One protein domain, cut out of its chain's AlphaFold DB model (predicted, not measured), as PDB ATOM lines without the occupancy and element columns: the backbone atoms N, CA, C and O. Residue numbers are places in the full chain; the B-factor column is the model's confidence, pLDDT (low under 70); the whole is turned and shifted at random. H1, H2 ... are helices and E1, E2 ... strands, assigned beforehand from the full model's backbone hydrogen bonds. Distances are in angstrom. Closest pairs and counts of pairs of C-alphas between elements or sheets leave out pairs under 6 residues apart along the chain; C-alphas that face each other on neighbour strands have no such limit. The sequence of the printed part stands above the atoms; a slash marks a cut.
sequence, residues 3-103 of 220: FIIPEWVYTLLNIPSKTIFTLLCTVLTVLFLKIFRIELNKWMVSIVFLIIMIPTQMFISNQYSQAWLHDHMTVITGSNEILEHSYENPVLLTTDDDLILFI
ATOM      1  N   PHE A   3      95.963   5.830  27.795       88.88
ATOM      2  CA  PHE A   3      97.217   5.336  27.227       88.88
ATOM      3  C   PHE A   3      98.195   6.479  26.989       88.88
ATOM      4  O   PHE A   3      97.812   7.519  26.456       88.88
ATOM      5  N   ILE A   4      99.470   6.239  27.287       89.94
ATOM      6  CA  ILE A   4     100.561   7.152  26.954       89.94
ATOM      7  C   ILE A   4     101.441   6.477  25.907       89.94
ATOM      8  O   ILE A   4     101.940   5.372  26.125       89.94
ATOM      9  N   ILE A   5     101.614   7.126  24.757       90.62
ATOM     10  CA  ILE A   5     102.432   6.607  23.659       90.62
ATOM     11  C   ILE A   5     103.418   7.666  23.158       90.62
ATOM     12  O   ILE A   5     103.115   8.855  23.216       90.62
ATOM     13  N   PRO A   6     104.581   7.271  22.614       90.38
ATOM     14  CA  PRO A   6     105.471   8.213  21.945       90.38
ATOM     15  C   PRO A   6     104.791   8.882  20.743       90.38
ATOM     16  O   PRO A   6     104.075   8.218  19.984       90.38
ATOM     17  N   GLU A   7     105.102  10.155  20.491       88.44
ATOM     18  CA  GLU A   7     104.601  10.915  19.336       88.44
ATOM     19  C   GLU A   7     104.761  10.177  18.001       88.44
ATOM     20  O   GLU A   7     103.857  10.157  17.159       88.44
ATOM     21  N   TRP A   8     105.919   9.550  17.790       88.44
ATOM     22  CA  TRP A   8     106.211   8.864  16.537       88.44
ATOM     23  C   TRP A   8     105.291   7.651  16.327       88.44
ATOM     24  O   TRP A   8     104.866   7.397  15.198       88.44
ATOM     25  N   VAL A   9     104.922   6.941  17.404       89.12
ATOM     26  CA  VAL A   9     103.957   5.830  17.358       89.12
ATOM     27  C   VAL A   9     102.576   6.375  17.024       89.12
ATOM     28  O   VAL A   9     101.913   5.848  16.129       89.12
ATOM     29  N   TYR A  10     102.161   7.453  17.695       87.94
ATOM     30  CA  TYR A  10     100.890   8.115  17.414       87.94
ATOM     31  C   TYR A  10     100.800   8.527  15.942       87.94
ATOM     32  O   TYR A  10      99.852   8.164  15.249       87.94
ATOM     33  N   THR A  11     101.821   9.208  15.425       85.88
ATOM     34  CA  THR A  11     101.861   9.690  14.039       85.88
ATOM     35  C   THR A  11     101.814   8.538  13.033       85.88
ATOM     36  O   THR A  11     101.041   8.589  12.068       85.88
ATOM     37  N   LEU A  12     102.582   7.469  13.280       87.44
ATOM     38  CA  LEU A  12     102.592   6.267  12.441       87.44
ATOM     39  C   LEU A  12     101.258   5.527  12.438       87.44
ATOM     40  O   LEU A  12     100.907   4.946  11.417       87.44
ATOM     41  N   LEU A  13     100.518   5.515  13.546       83.88
ATOM     42  CA  LEU A  13      99.226   4.832  13.618       83.88
ATOM     43  C   LEU A  13      98.084   5.706  13.090       83.88
ATOM     44  O   LEU A  13      97.173   5.201  12.433       83.88
ATOM     45  N   ASN A  14      98.126   7.017  13.324       82.50
ATOM     46  CA  ASN A  14      97.019   7.930  13.046       82.50
ATOM     47  C   ASN A  14      96.792   8.155  11.538       82.50
ATOM     48  O   ASN A  14      95.657   8.102  11.063       82.50
ATOM     49  N   ILE A  15      97.854   8.356  10.747       81.31
ATOM     50  CA  ILE A  15      97.718   8.618   9.299       81.31
ATOM     51  C   ILE A  15      97.182   7.384   8.540       81.31
ATOM     52  O   ILE A  15      96.203   7.512   7.785       81.31
ATOM     53  N   PRO A  16      97.754   6.176   8.719       85.69
ATOM     54  CA  PRO A  16      97.280   4.990   8.018       85.69
ATOM     55  C   PRO A  16      95.911   4.536   8.511       85.69
ATOM     56  O   PRO A  16      95.090   4.158   7.681       85.69
ATOM     57  N   SER A  17      95.619   4.614   9.815       84.25
ATOM     58  CA  SER A  17      94.303   4.219  10.344       84.25
ATOM     59  C   SER A  17      93.174   5.061   9.751       84.25
ATOM     60  O   SER A  17      92.200   4.498   9.250       84.25
ATOM     61  N   LYS A  18      93.341   6.390   9.683       84.56
ATOM     62  CA  LYS A  18      92.387   7.297   9.021       84.56
ATOM     63  C   LYS A  18      92.183   6.940   7.553       84.56
ATOM     64  O   LYS A  18      91.049   6.890   7.074       84.56
ATOM     65  N   THR A  19      93.269   6.648   6.842       86.81
ATOM     66  CA  THR A  19      93.215   6.306   5.414       86.81
ATOM     67  C   THR A  19      92.519   4.962   5.190       86.81
ATOM     68  O   THR A  19      91.615   4.869   4.359       86.81
ATOM     69  N   ILE A  20      92.888   3.930   5.953       89.31
ATOM     70  CA  ILE A  20      92.301   2.587   5.877       89.31
ATOM     71  C   ILE A  20      90.810   2.637   6.207       89.31
ATOM     72  O   ILE A  20      90.010   2.068   5.468       89.31
ATOM     73  N   PHE A  21      90.419   3.349   7.266       89.88
ATOM     74  CA  PHE A  21      89.015   3.460   7.656       89.88
ATOM     75  C   PHE A  21      88.194   4.223   6.608       89.88
ATOM     76  O   PHE A  21      87.118   3.772   6.221       89.88
ATOM     77  N   THR A  22      88.728   5.320   6.058       91.31
ATOM     78  CA  THR A  22      88.060   6.068   4.976       91.31
ATOM     79  C   THR A  22      87.876   5.196   3.730       91.31
ATOM     80  O   THR A  22      86.797   5.179   3.131       91.31
ATOM     81  N   LEU A  23      88.904   4.430   3.346       91.69
ATOM     82  CA  LEU A  23      88.826   3.478   2.236       91.69
ATOM     83  C   LEU A  23      87.797   2.378   2.509       91.69
ATOM     84  O   LEU A  23      87.002   2.071   1.623       91.69
ATOM     85  N   LEU A  24      87.769   1.823   3.723       93.31
ATOM     86  CA  LEU A  24      86.808   0.797   4.124       93.31
ATOM     87  C   LEU A  24      85.370   1.316   4.007       93.31
ATOM     88  O   LEU A  24      84.553   0.688   3.336       93.31
ATOM     89  N   CYS A  25      85.076   2.488   4.577       92.06
ATOM     90  CA  CYS A  25      83.767   3.131   4.464       92.06
ATOM     91  C   CYS A  25      83.399   3.404   3.001       92.06
ATOM     92  O   CYS A  25      82.289   3.091   2.579       92.06
ATOM     93  N   THR A  26      84.345   3.894   2.195       91.88
ATOM     94  CA  THR A  26      84.132   4.123   0.758       91.88
ATOM     95  C   THR A  26      83.773   2.829   0.027       91.88
ATOM     96  O   THR A  26      82.812   2.799  -0.741       91.88
ATOM     97  N   VAL A  27      84.506   1.740   0.279       91.38
ATOM     98  CA  VAL A  27      84.228   0.426  -0.314       91.38
ATOM     99  C   VAL A  27      82.849  -0.076   0.110       91.38
ATOM    100  O   VAL A  27      82.082  -0.511  -0.748       91.38
ATOM    101  N   LEU A  28      82.501   0.030   1.394       92.25
ATOM    102  CA  LEU A  28      81.191  -0.372   1.908       92.25
ATOM    103  C   LEU A  28      80.056   0.427   1.257       92.25
ATOM    104  O   LEU A  28      79.075  -0.167   0.813       92.25
ATOM    105  N   THR A  29      80.202   1.746   1.113       90.25
ATOM    106  CA  THR A  29      79.210   2.593   0.436       90.25
ATOM    107  C   THR A  29      79.074   2.242  -1.045       90.25
ATOM    108  O   THR A  29      77.959   2.137  -1.552       90.25
ATOM    109  N   VAL A  30      80.182   2.001  -1.752       89.75
ATOM    110  CA  VAL A  30      80.146   1.574  -3.161       89.75
ATOM    111  C   VAL A  30      79.472   0.207  -3.309       89.75
ATOM    112  O   VAL A  30      78.665   0.020  -4.219       89.75
ATOM    113  N   LEU A  31      79.773  -0.749  -2.425       90.12
ATOM    114  CA  LEU A  31      79.117  -2.059  -2.409       90.12
ATOM    115  C   LEU A  31      77.616  -1.925  -2.135       90.12
ATOM    116  O   LEU A  31      76.819  -2.532  -2.846       90.12
ATOM    117  N   PHE A  32      77.228  -1.085  -1.175       90.75
ATOM    118  CA  PHE A  32      75.829  -0.784  -0.882       90.75
ATOM    119  C   PHE A  32      75.110  -0.215  -2.112       90.75
ATOM    120  O   PHE A  32      74.082  -0.745  -2.517       90.75
ATOM    121  N   LEU A  33      75.683   0.784  -2.788       88.88
ATOM    122  CA  LEU A  33      75.101   1.369  -4.004       88.88
ATOM    123  C   LEU A  33      74.970   0.346  -5.147       88.88
ATOM    124  O   LEU A  33      73.967   0.347  -5.866       88.88
ATOM    125  N   LYS A  34      75.922  -0.588  -5.269       86.75
ATOM    126  CA  LYS A  34      75.822  -1.705  -6.222       86.75
ATOM    127  C   LYS A  34      74.664  -2.656  -5.914       86.75
ATOM    128  O   LYS A  34      74.060  -3.160  -6.858       86.75
ATOM    129  N   ILE A  35      74.313  -2.879  -4.643       90.81
ATOM    130  CA  ILE A  35      73.130  -3.682  -4.268       90.81
ATOM    131  C   ILE A  35      71.850  -3.045  -4.835       90.81
ATOM    132  O   ILE A  35      70.976  -3.756  -5.330       90.81
ATOM    133  N   PHE A  36      71.781  -1.712  -4.880       87.75
ATOM    134  CA  PHE A  36      70.686  -0.960  -5.509       87.75
ATOM    135  C   PHE A  36      70.834  -0.786  -7.027       87.75
ATOM    136  O   PHE A  36      70.059  -0.050  -7.634       87.75
ATOM    137  N   ARG A  37      71.796  -1.475  -7.656       87.25
ATOM    138  CA  ARG A  37      72.094  -1.402  -9.098       87.25
ATOM    139  C   ARG A  37      72.458   0.006  -9.588       87.25
ATOM    140  O   ARG A  37      72.236   0.329 -10.751       87.25
ATOM    141  N   ILE A  38      73.028   0.842  -8.719       86.19
ATOM    142  CA  ILE A  38      73.555   2.153  -9.105       86.19
ATOM    143  C   ILE A  38      74.968   1.953  -9.665       86.19
ATOM    144  O   ILE A  38      75.880   1.531  -8.950       86.19
ATOM    145  N   GLU A  39      75.156   2.246 -10.951       84.38
ATOM    146  CA  GLU A  39      76.467   2.197 -11.599       84.38
ATOM    147  C   GLU A  39      77.252   3.482 -11.314       84.38
ATOM    148  O   GLU A  39      76.827   4.585 -11.655       84.38
ATOM    149  N   LEU A  40      78.413   3.340 -10.674       81.81
ATOM    150  CA  LEU A  40      79.308   4.454 -10.377       81.81
ATOM    151  C   LEU A  40      80.487   4.458 -11.345       81.81
ATOM    152  O   LEU A  40      81.273   3.510 -11.396       81.81
ATOM    153  N   ASN A  41      80.665   5.573 -12.049       87.88
ATOM    154  CA  ASN A  41      81.892   5.841 -12.792       87.88
ATOM    155  C   ASN A  41      83.050   6.166 -11.837       87.88
ATOM    156  O   ASN A  41      82.838   6.618 -10.712       87.88
ATOM    157  N   LYS A  42      84.298   6.008 -12.304       85.69
ATOM    158  CA  LYS A  42      85.513   6.237 -11.489       85.69
ATOM    159  C   LYS A  42      85.513   7.592 -10.771       85.69
ATOM    160  O   LYS A  42      85.862   7.660  -9.601       85.69
ATOM    161  N   TRP A  43      85.068   8.649 -11.450       87.69
ATOM    162  CA  TRP A  43      85.019   9.994 -10.873       87.69
ATOM    163  C   TRP A  43      83.960  10.131  -9.764       87.69
ATOM    164  O   TRP A  43      84.171  10.843  -8.789       87.69
ATOM    165  N   MET A  44      82.853   9.383  -9.852       87.62
ATOM    166  CA  MET A  44      81.825   9.357  -8.805       87.62
ATOM    167  C   MET A  44      82.322   8.641  -7.544       87.62
ATOM    168  O   MET A  44      81.987   9.058  -6.443       87.62
ATOM    169  N   VAL A  45      83.171   7.614  -7.684       86.81
ATOM    170  CA  VAL A  45      83.826   6.964  -6.534       86.81
ATOM    171  C   VAL A  45      84.733   7.951  -5.794       86.81
ATOM    172  O   VAL A  45      84.715   7.986  -4.567       86.81
ATOM    173  N   SER A  46      85.472   8.800  -6.518       87.25
ATOM    174  CA  SER A  46      86.274   9.871  -5.909       87.25
ATOM    175  C   SER A  46      85.418  10.883  -5.139       87.25
ATOM    176  O   SER A  46      85.817  11.317  -4.062       87.25
ATOM    177  N   ILE A  47      84.229  11.229  -5.648       88.69
ATOM    178  CA  ILE A  47      83.285  12.099  -4.929       88.69
ATOM    179  C   ILE A  47      82.791  11.427  -3.646       88.69
ATOM    180  O   ILE A  47      82.795  12.052  -2.589       88.69
ATOM    181  N   VAL A  48      82.396  10.152  -3.720       87.75
ATOM    182  CA  VAL A  48      81.956   9.379  -2.546       87.75
ATOM    183  C   VAL A  48      83.057   9.341  -1.484       87.75
ATOM    184  O   VAL A  48      82.778   9.597  -0.317       87.75
ATOM    185  N   PHE A  49      84.310   9.109  -1.888       89.12
ATOM    186  CA  PHE A  49      85.463   9.152  -0.988       89.12
ATOM    187  C   PHE A  49      85.598  10.510  -0.282       89.12
ATOM    188  O   PHE A  49      85.702  10.554   0.941       89.12
ATOM    189  N   LEU A  50      85.546  11.618  -1.032       88.06
ATOM    190  CA  LEU A  50      85.654  12.971  -0.470       88.06
ATOM    191  C   LEU A  50      84.535  13.277   0.535       88.06
ATOM    192  O   LEU A  50      84.802  13.849   1.589       88.06
ATOM    193  N   ILE A  51      83.301  12.863   0.236       90.00
ATOM    194  CA  ILE A  51      82.150  13.060   1.130       90.00
ATOM    195  C   ILE A  51      82.307  12.245   2.418       90.00
ATOM    196  O   ILE A  51      81.960  12.733   3.487       90.00
ATOM    197  N   ILE A  52      82.834  11.021   2.335       90.19
ATOM    198  CA  ILE A  52      83.024  10.126   3.487       90.19
ATOM    199  C   ILE A  52      84.225  10.539   4.346       90.19
ATOM    200  O   ILE A  52      84.223  10.299   5.555       90.19
ATOM    201  N   MET A  53      85.234  11.176   3.750       88.38
ATOM    202  CA  MET A  53      86.459  11.579   4.440       88.38
ATOM    203  C   MET A  53      86.178  12.517   5.623       88.38
ATOM    204  O   MET A  53      86.696  12.285   6.712       88.38
ATOM    205  N   ILE A  54      85.329  13.533   5.440       86.94
ATOM    206  CA  ILE A  54      85.015  14.529   6.478       86.94
ATOM    207  C   ILE A  54      84.377  13.887   7.730       86.94
ATOM    208  O   ILE A  54      84.958  14.009   8.810       86.94
ATOM    209  N   PRO A  55      83.236  13.171   7.642       86.75
ATOM    210  CA  PRO A  55      82.618  12.549   8.810       86.75
ATOM    211  C   PRO A  55      83.491  11.445   9.410       86.75
ATOM    212  O   PRO A  55      83.495  11.277  10.625       86.75
ATOM    213  N   THR A  56      84.275  10.731   8.596       86.75
ATOM    214  CA  THR A  56      85.257   9.758   9.099       86.75
ATOM    215  C   THR A  56      86.311  10.433   9.970       86.75
ATOM    216  O   THR A  56      86.622   9.948  11.057       86.75
ATOM    217  N   GLN A  57      86.849  11.564   9.512       82.75
ATOM    218  CA  GLN A  57      87.847  12.318  10.256       82.75
ATOM    219  C   GLN A  57      87.285  12.818  11.589       82.75
ATOM    220  O   GLN A  57      87.952  12.642  12.604       82.75
ATOM    221  N   MET A  58      86.060  13.361  11.591       84.50
ATOM    222  CA  MET A  58      85.377  13.804  12.814       84.50
ATOM    223  C   MET A  58      85.069  12.637  13.763       84.50
ATOM    224  O   MET A  58      85.223  12.761  14.973       84.50
ATOM    225  N   PHE A  59      84.656  11.484  13.231       86.00
ATOM    226  CA  PHE A  59      84.361  10.307  14.044       86.00
ATOM    227  C   PHE A  59      85.608   9.787  14.762       86.00
ATOM    228  O   PHE A  59      85.552   9.540  15.962       86.00
ATOM    229  N   ILE A  60      86.727   9.651  14.038       82.06
ATOM    230  CA  ILE A  60      87.998   9.159  14.593       82.06
ATOM    231  C   ILE A  60      88.573  10.156  15.603       82.06
ATOM    232  O   ILE A  60      89.037   9.729  16.656       82.06
ATOM    233  N   SER A  61      88.531  11.463  15.315       77.50
ATOM    234  CA  SER A  61      89.042  12.480  16.245       77.50
ATOM    235  C   SER A  61      88.263  12.542  17.554       77.50
ATOM    236  O   SER A  61      88.828  12.945  18.557       77.50
ATOM    237  N   ASN A  62      86.993  12.135  17.550       80.50
ATOM    238  CA  ASN A  62      86.130  12.194  18.728       80.50
ATOM    239  C   ASN A  62      86.110  10.889  19.542       80.50
ATOM    240  O   ASN A  62      85.376  10.817  20.520       80.50
ATOM    241  N   GLN A  63      86.858   9.846  19.152       81.44
ATOM    242  CA  GLN A  63      86.899   8.596  19.931       81.44
ATOM    243  C   GLN A  63      87.739   8.713  21.207       81.44
ATOM    244  O   GLN A  63      87.487   7.988  22.162       81.44
ATOM    245  N   TYR A  64      88.744   9.587  21.201       81.31
ATOM    246  CA  TYR A  64      89.661   9.789  22.316       81.31
ATOM    247  C   TYR A  64      89.920  11.281  22.481       81.31
ATOM    248  O   TYR A  64      90.150  11.976  21.490       81.31
ATOM    249  N   SER A  65      89.942  11.752  23.725       82.62
ATOM    250  CA  SER A  65      90.593  13.017  24.045       82.62
ATOM    251  C   SER A  65      92.108  12.835  23.921       82.62
ATOM    252  O   SER A  65      92.644  11.761  24.217       82.62
ATOM    253  N   GLN A  66      92.787  13.868  23.425       85.19
ATOM    254  CA  GLN A  66      94.223  13.855  23.176       85.19
ATOM    255  C   GLN A  66      94.893  15.042  23.869       85.19
ATOM    256  O   GLN A  66      94.438  16.176  23.726       85.19
ATOM    257  N   ALA A  67      95.996  14.783  24.567       85.81
ATOM    258  CA  ALA A  67      96.827  15.816  25.176       85.81
ATOM    259  C   ALA A  67      98.307  15.505  24.945       85.81
ATOM    260  O   ALA A  67      98.710  14.344  24.900       85.81
ATOM    261  N   TRP A  68      99.111  16.547  24.783       86.81
ATOM    262  CA  TRP A  68     100.566  16.431  24.748       86.81
ATOM    263  C   TRP A  68     101.076  16.624  26.167       86.81
ATOM    264  O   TRP A  68     100.727  17.629  26.786       86.81
ATOM    265  N   LEU A  69     101.841  15.665  26.689       86.38
ATOM    266  CA  LEU A  69     102.400  15.791  28.036       86.38
ATOM    267  C   LEU A  69     103.806  16.382  27.958       86.38
ATOM    268  O   LEU A  69     104.545  16.141  27.000       86.38
ATOM    269  N   HIS A  70     104.161  17.150  28.980       81.62
ATOM    270  CA  HIS A  70     105.506  17.678  29.182       81.62
ATOM    271  C   HIS A  70     106.306  16.782  30.140       81.62
ATOM    272  O   HIS A  70     105.727  16.006  30.891       81.62
ATOM    273  N   ASP A  71     107.632  16.927  30.160       70.81
ATOM    274  CA  ASP A  71     108.575  16.040  30.876       70.81
ATOM    275  C   ASP A  71     108.423  16.008  32.416       70.81
ATOM    276  O   ASP A  71     109.096  15.231  33.094       70.81
ATOM    277  N   HIS A  72     107.531  16.830  32.974       75.94
ATOM    278  CA  HIS A  72     107.203  16.908  34.404       75.94
ATOM    279  C   HIS A  72     105.697  16.775  34.659       75.94
ATOM    280  O   HIS A  72     105.187  17.264  35.662       75.94
ATOM    281  N   MET A  73     104.962  16.181  33.719       83.81
ATOM    282  CA  MET A  73     103.535  15.932  33.875       83.81
ATOM    283  C   MET A  73     103.284  14.476  34.238       83.81
ATOM    284  O   MET A  73     103.571  13.562  33.471       83.81
ATOM    285  N   THR A  74     102.656  14.275  35.383       86.62
ATOM    286  CA  THR A  74     102.184  12.979  35.844       86.62
ATOM    287  C   THR A  74     100.694  12.863  35.583       86.62
ATOM    288  O   THR A  74      99.910  13.766  35.877       86.62
ATOM    289  N   VAL A  75     100.278  11.742  35.001       89.12
ATOM    290  CA  VAL A  75      98.872  11.509  34.669       89.12
ATOM    291  C   VAL A  75      98.239  10.672  35.766       89.12
ATOM    292  O   VAL A  75      98.679   9.560  36.037       89.12
ATOM    293  N   ILE A  76      97.172  11.182  36.370       89.56
ATOM    294  CA  ILE A  76      96.380  10.464  37.368       89.56
ATOM    295  C   ILE A  76      95.034  10.131  36.735       89.56
ATOM    296  O   ILE A  76      94.231  11.006  36.412       89.56
ATOM    297  N   THR A  77      94.785   8.844  36.531       89.56
ATOM    298  CA  THR A  77      93.537   8.353  35.930       89.56
ATOM    299  C   THR A  77      92.349   8.511  36.880       89.56
ATOM    300  O   THR A  77      92.522   8.651  38.093       89.56
ATOM    301  N   GLY A  78      91.122   8.405  36.353       84.75
ATOM    302  CA  GLY A  78      89.893   8.401  37.164       84.75
ATOM    303  C   GLY A  78      89.853   7.307  38.245       84.75
ATOM    304  O   GLY A  78      89.173   7.458  39.253       84.75
ATOM    305  N   SER A  79      90.628   6.229  38.085       86.25
ATOM    306  CA  SER A  79      90.803   5.163  39.081       86.25
ATOM    307  C   SER A  79      91.926   5.417  40.098       86.25
ATOM    308  O   SER A  79      92.290   4.497  40.823       86.25
ATOM    309  N   ASN A  80      92.480   6.634  40.158       84.94
ATOM    310  CA  ASN A  80      93.630   7.018  40.994       84.94
ATOM    311  C   ASN A  80      94.927   6.253  40.688       84.94
ATOM    312  O   ASN A  80      95.849   6.235  41.498       84.94
ATOM    313  N   GLU A  81      95.023   5.636  39.512       88.56
ATOM    314  CA  GLU A  81      96.281   5.060  39.044       88.56
ATOM    315  C   GLU A  81      97.167   6.180  38.497       88.56
ATOM    316  O   GLU A  81      96.721   6.963  37.650       88.56
ATOM    317  N   ILE A  82      98.404   6.233  38.992       86.94
ATOM    318  CA  ILE A  82      99.454   7.131  38.519       86.94
ATOM    319  C   ILE A  82     100.134   6.470  37.322       86.94
ATOM    320  O   ILE A  82     100.684   5.375  37.436       86.94
ATOM    321  N   LEU A  83     100.091   7.138  36.176       87.56
ATOM    322  CA  LEU A  83     100.767   6.720  34.959       87.56
ATOM    323  C   LEU A  83     101.993   7.603  34.751       87.56
ATOM    324  O   LEU A  83     101.888   8.769  34.369       87.56
ATOM    325  N   GLU A  84     103.160   7.014  34.985       80.56
ATOM    326  CA  GLU A  84     104.443   7.622  34.654       80.56
ATOM    327  C   GLU A  84     104.758   7.422  33.169       80.56
ATOM    328  O   GLU A  84     104.402   6.404  32.560       80.56
ATOM    329  N   HIS A  85     105.476   8.375  32.577       81.50
ATOM    330  CA  HIS A  85     105.987   8.239  31.220       81.50
ATOM    331  C   HIS A  85     107.476   8.549  31.149       81.50
ATOM    332  O   HIS A  85     107.988   9.444  31.808       81.50
ATOM    333  N   SER A  86     108.177   7.822  30.282       78.88
ATOM    334  CA  SER A  86     109.617   7.990  30.060       78.88
ATOM    335  C   SER A  86     109.946   8.457  28.640       78.88
ATOM    336  O   SER A  86     111.093   8.357  28.207       78.88
ATOM    337  N   TYR A  87     108.935   8.839  27.861       81.06
ATOM    338  CA  TYR A  87     109.106   9.230  26.466       81.06
ATOM    339  C   TYR A  87     109.351  10.731  26.357       81.06
ATOM    340  O   TYR A  87     108.771  11.500  27.111       81.06
ATOM    341  N   GLU A  88     110.163  11.124  25.382       77.88
ATOM    342  CA  GLU A  88     110.319  12.514  24.954       77.88
ATOM    343  C   GLU A  88     109.109  12.876  24.071       77.88
ATOM    344  O   GLU A  88     108.836  12.177  23.088       77.88
ATOM    345  N   ASN A  89     108.352  13.915  24.442       80.69
ATOM    346  CA  ASN A  89     107.097  14.340  23.788       80.69
ATOM    347  C   ASN A  89     106.024  13.227  23.672       80.69
ATOM    348  O   ASN A  89     105.643  12.813  22.571       80.69
ATOM    349  N   PRO A  90     105.523  12.681  24.788       89.69
ATOM    350  CA  PRO A  90     104.448  11.697  24.760       89.69
ATOM    351  C   PRO A  90     103.093  12.316  24.376       89.69
ATOM    352  O   PRO A  90     102.769  13.464  24.687       89.69
ATOM    353  N   VAL A  91     102.254  11.483  23.768       89.75
ATOM    354  CA  VAL A  91     100.843  11.761  23.515       89.75
ATOM    355  C   VAL A  91     100.005  10.923  24.470       89.75
ATOM    356  O   VAL A  91     100.104   9.692  24.486       89.75
ATOM    357  N   LEU A  92      99.151  11.597  25.233       90.81
ATOM    358  CA  LEU A  92      98.082  10.994  26.010       90.81
ATOM    359  C   LEU A  92      96.862  10.774  25.117       90.81
ATOM    360  O   LEU A  92      96.389  11.706  24.468       90.81
ATOM    361  N   LEU A  93      96.328   9.556  25.128       88.62
ATOM    362  CA  LEU A  93      95.040   9.206  24.540       88.62
ATOM    363  C   LEU A  93      94.133   8.670  25.636       88.62
ATOM    364  O   LEU A  93      94.459   7.672  26.280       88.62
ATOM    365  N   THR A  94      92.989   9.308  25.843       88.94
ATOM    366  CA  THR A  94      92.108   8.972  26.962       88.94
ATOM    367  C   THR A  94      90.632   9.017  26.591       88.94
ATOM    368  O   THR A  94      90.202   9.741  25.696       88.94
ATOM    369  N   THR A  95      89.867   8.183  27.283       86.69
ATOM    370  CA  THR A  95      88.396   8.184  27.335       86.69
ATOM    371  C   THR A  95      87.890   8.482  28.747       86.69
ATOM    372  O   THR A  95      86.690   8.418  28.977       86.69
ATOM    373  N   ASP A  96      88.799   8.723  29.697       85.19
ATOM    374  CA  ASP A  96      88.444   9.082  31.067       85.19
ATOM    375  C   ASP A  96      88.200  10.588  31.134       85.19
ATOM    376  O   ASP A  96      89.114  11.375  30.886       85.19
ATOM    377  N   ASP A  97      86.977  10.969  31.495       80.75
ATOM    378  CA  ASP A  97      86.595  12.372  31.667       80.75
ATOM    379  C   ASP A  97      87.204  12.971  32.957       80.75
ATOM    380  O   ASP A  97      87.529  14.158  32.993       80.75
ATOM    381  N   ASP A  98      87.463  12.127  33.970       82.69
ATOM    382  CA  ASP A  98      87.930  12.502  35.322       82.69
ATOM    383  C   ASP A  98      89.458  12.381  35.521       82.69
ATOM    384  O   ASP A  98      89.952  12.088  36.626       82.69
ATOM    385  N   LEU A  99      90.225  12.531  34.439       89.69
ATOM    386  CA  LEU A  99      91.686  12.476  34.485       89.69
ATOM    387  C   LEU A  99      92.276  13.772  35.059       89.69
ATOM    388  O   LEU A  99      91.721  14.853  34.873       89.69
ATOM    389  N   ILE A 100      93.429  13.662  35.714       87.75
ATOM    390  CA  ILE A 100      94.195  14.810  36.203       87.75
ATOM    391  C   ILE A 100      95.584  14.780  35.564       87.75
ATOM    392  O   ILE A 100      96.295  13.777  35.635       87.75
ATOM    393  N   LEU A 101      95.960  15.885  34.933       87.94
ATOM    394  CA  LEU A 101      97.295  16.184  34.433       87.94
ATOM    395  C   LEU A 101      98.021  16.981  35.509       87.94
ATOM    396  O   LEU A 101      97.881  18.202  35.598       87.94
ATOM    397  N   PHE A 102      98.749  16.268  36.360       86.44
ATOM    398  CA  PHE A 102      99.479  16.851  37.469       86.44
ATOM    399  C   PHE A 102     100.844  17.357  37.006       86.44
ATOM    400  O   PHE A 102     101.646  16.580  36.500       86.44
ATOM    401  N   ILE A 103     101.127  18.644  37.187       81.56
ATOM    402  CA  ILE A 103     102.461  19.201  36.943       81.56
ATOM    403  C   ILE A 103     103.279  19.016  38.218       81.56
ATOM    404  O   ILE A 103     103.037  19.682  39.228       81.56
TER     405      ILE A 103
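This is residues 3 to 103 of the 220 residues of an uncharacterized protein of Bacillus marmarensis DSM 21297 (UniProt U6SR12). Two long helices, H1 and H2, run opposite ways and cross as an X, and at one end of this rod sits a small head of strands. In the head, the three-stranded sheet of E1, E4 and E2 is nearer the helices, and the two-stranded sheet of E3 and E5 is farther out; at the rod's other end, residues 31 to 37 stick out. The printed part has 101 residues with two named helices and five named strands, in the order E1 H1 H2 E2 E3 E4 E5, and is of the mixed class, helices and strands. Both sheets are antiparallel, with orders E1 - E4 - E2 and E3 - E5. The whole is only just loose, close to extended, with a radius of gyration of the C-alphas of 19.0 A and spans of 58 by 25 by 14 A.

E1, residues 3 to 6, is an edge strand and the antiparallel neighbour of the inner strand E4, residues 90 to 94; N 3 and O 93 are 2.8 A apart, within hydrogen-bond range. H1, residues 7 to 35, only grazes this sheet, with its residues 7 to 11; its closest C-alphas to E4 are those of Glu 7 and Pro 90, 5.5 A apart. With its residues 18 to 30 alone H1 touches H2, residues 42 to 61. Their closest C-alphas are those of Thr 26 and Phe 49, 5.5 A apart. They run opposite ways at a steep tilt of 48 degrees. H2 has a kink of 30 degrees near residue 55 and is not on the sheet. Of the O i to N i+4 pairs, 24 of 25 in H1 and 14 of 16 in H2 are within hydrogen-bond range. E2, residues 65 to 68, is the other edge strand, antiparallel to E4, with N 65 and O 94 2.8 A apart. E1, H1, H2 and E2 form a split strand-helix-strand unit, two strands that run the same way with E4 between them, and its crossover is right-handed. E3, residues 73 to 76, is the antiparallel neighbour of E5, residues 100 to 103, with N 74 and O 102 2.8 A apart. E3 and E5 are apart from E1, E2 and E4.

E1 begins at C-alpha 3, (97.217, 5.336, 27.227). H1 is 42.0 A long and ends at C-alpha 35, (73.130, -3.682, -4.268); H2 is 28.6 A long. E4 is 12.8 A long, and E5 ends at C-alpha 103, (102.461, 19.201, 36.943).

The two C-alphas farthest apart are those of Arg 37 and Ile 103, at 58.9 A. The link from E3 to E4, residues 77 to 89, is long; residues 82 to 83 pair antiparallel with residues 75 to 76 of E3. The printed part has no cut, its mean pLDDT is 86.4, and no printed residue is under 70.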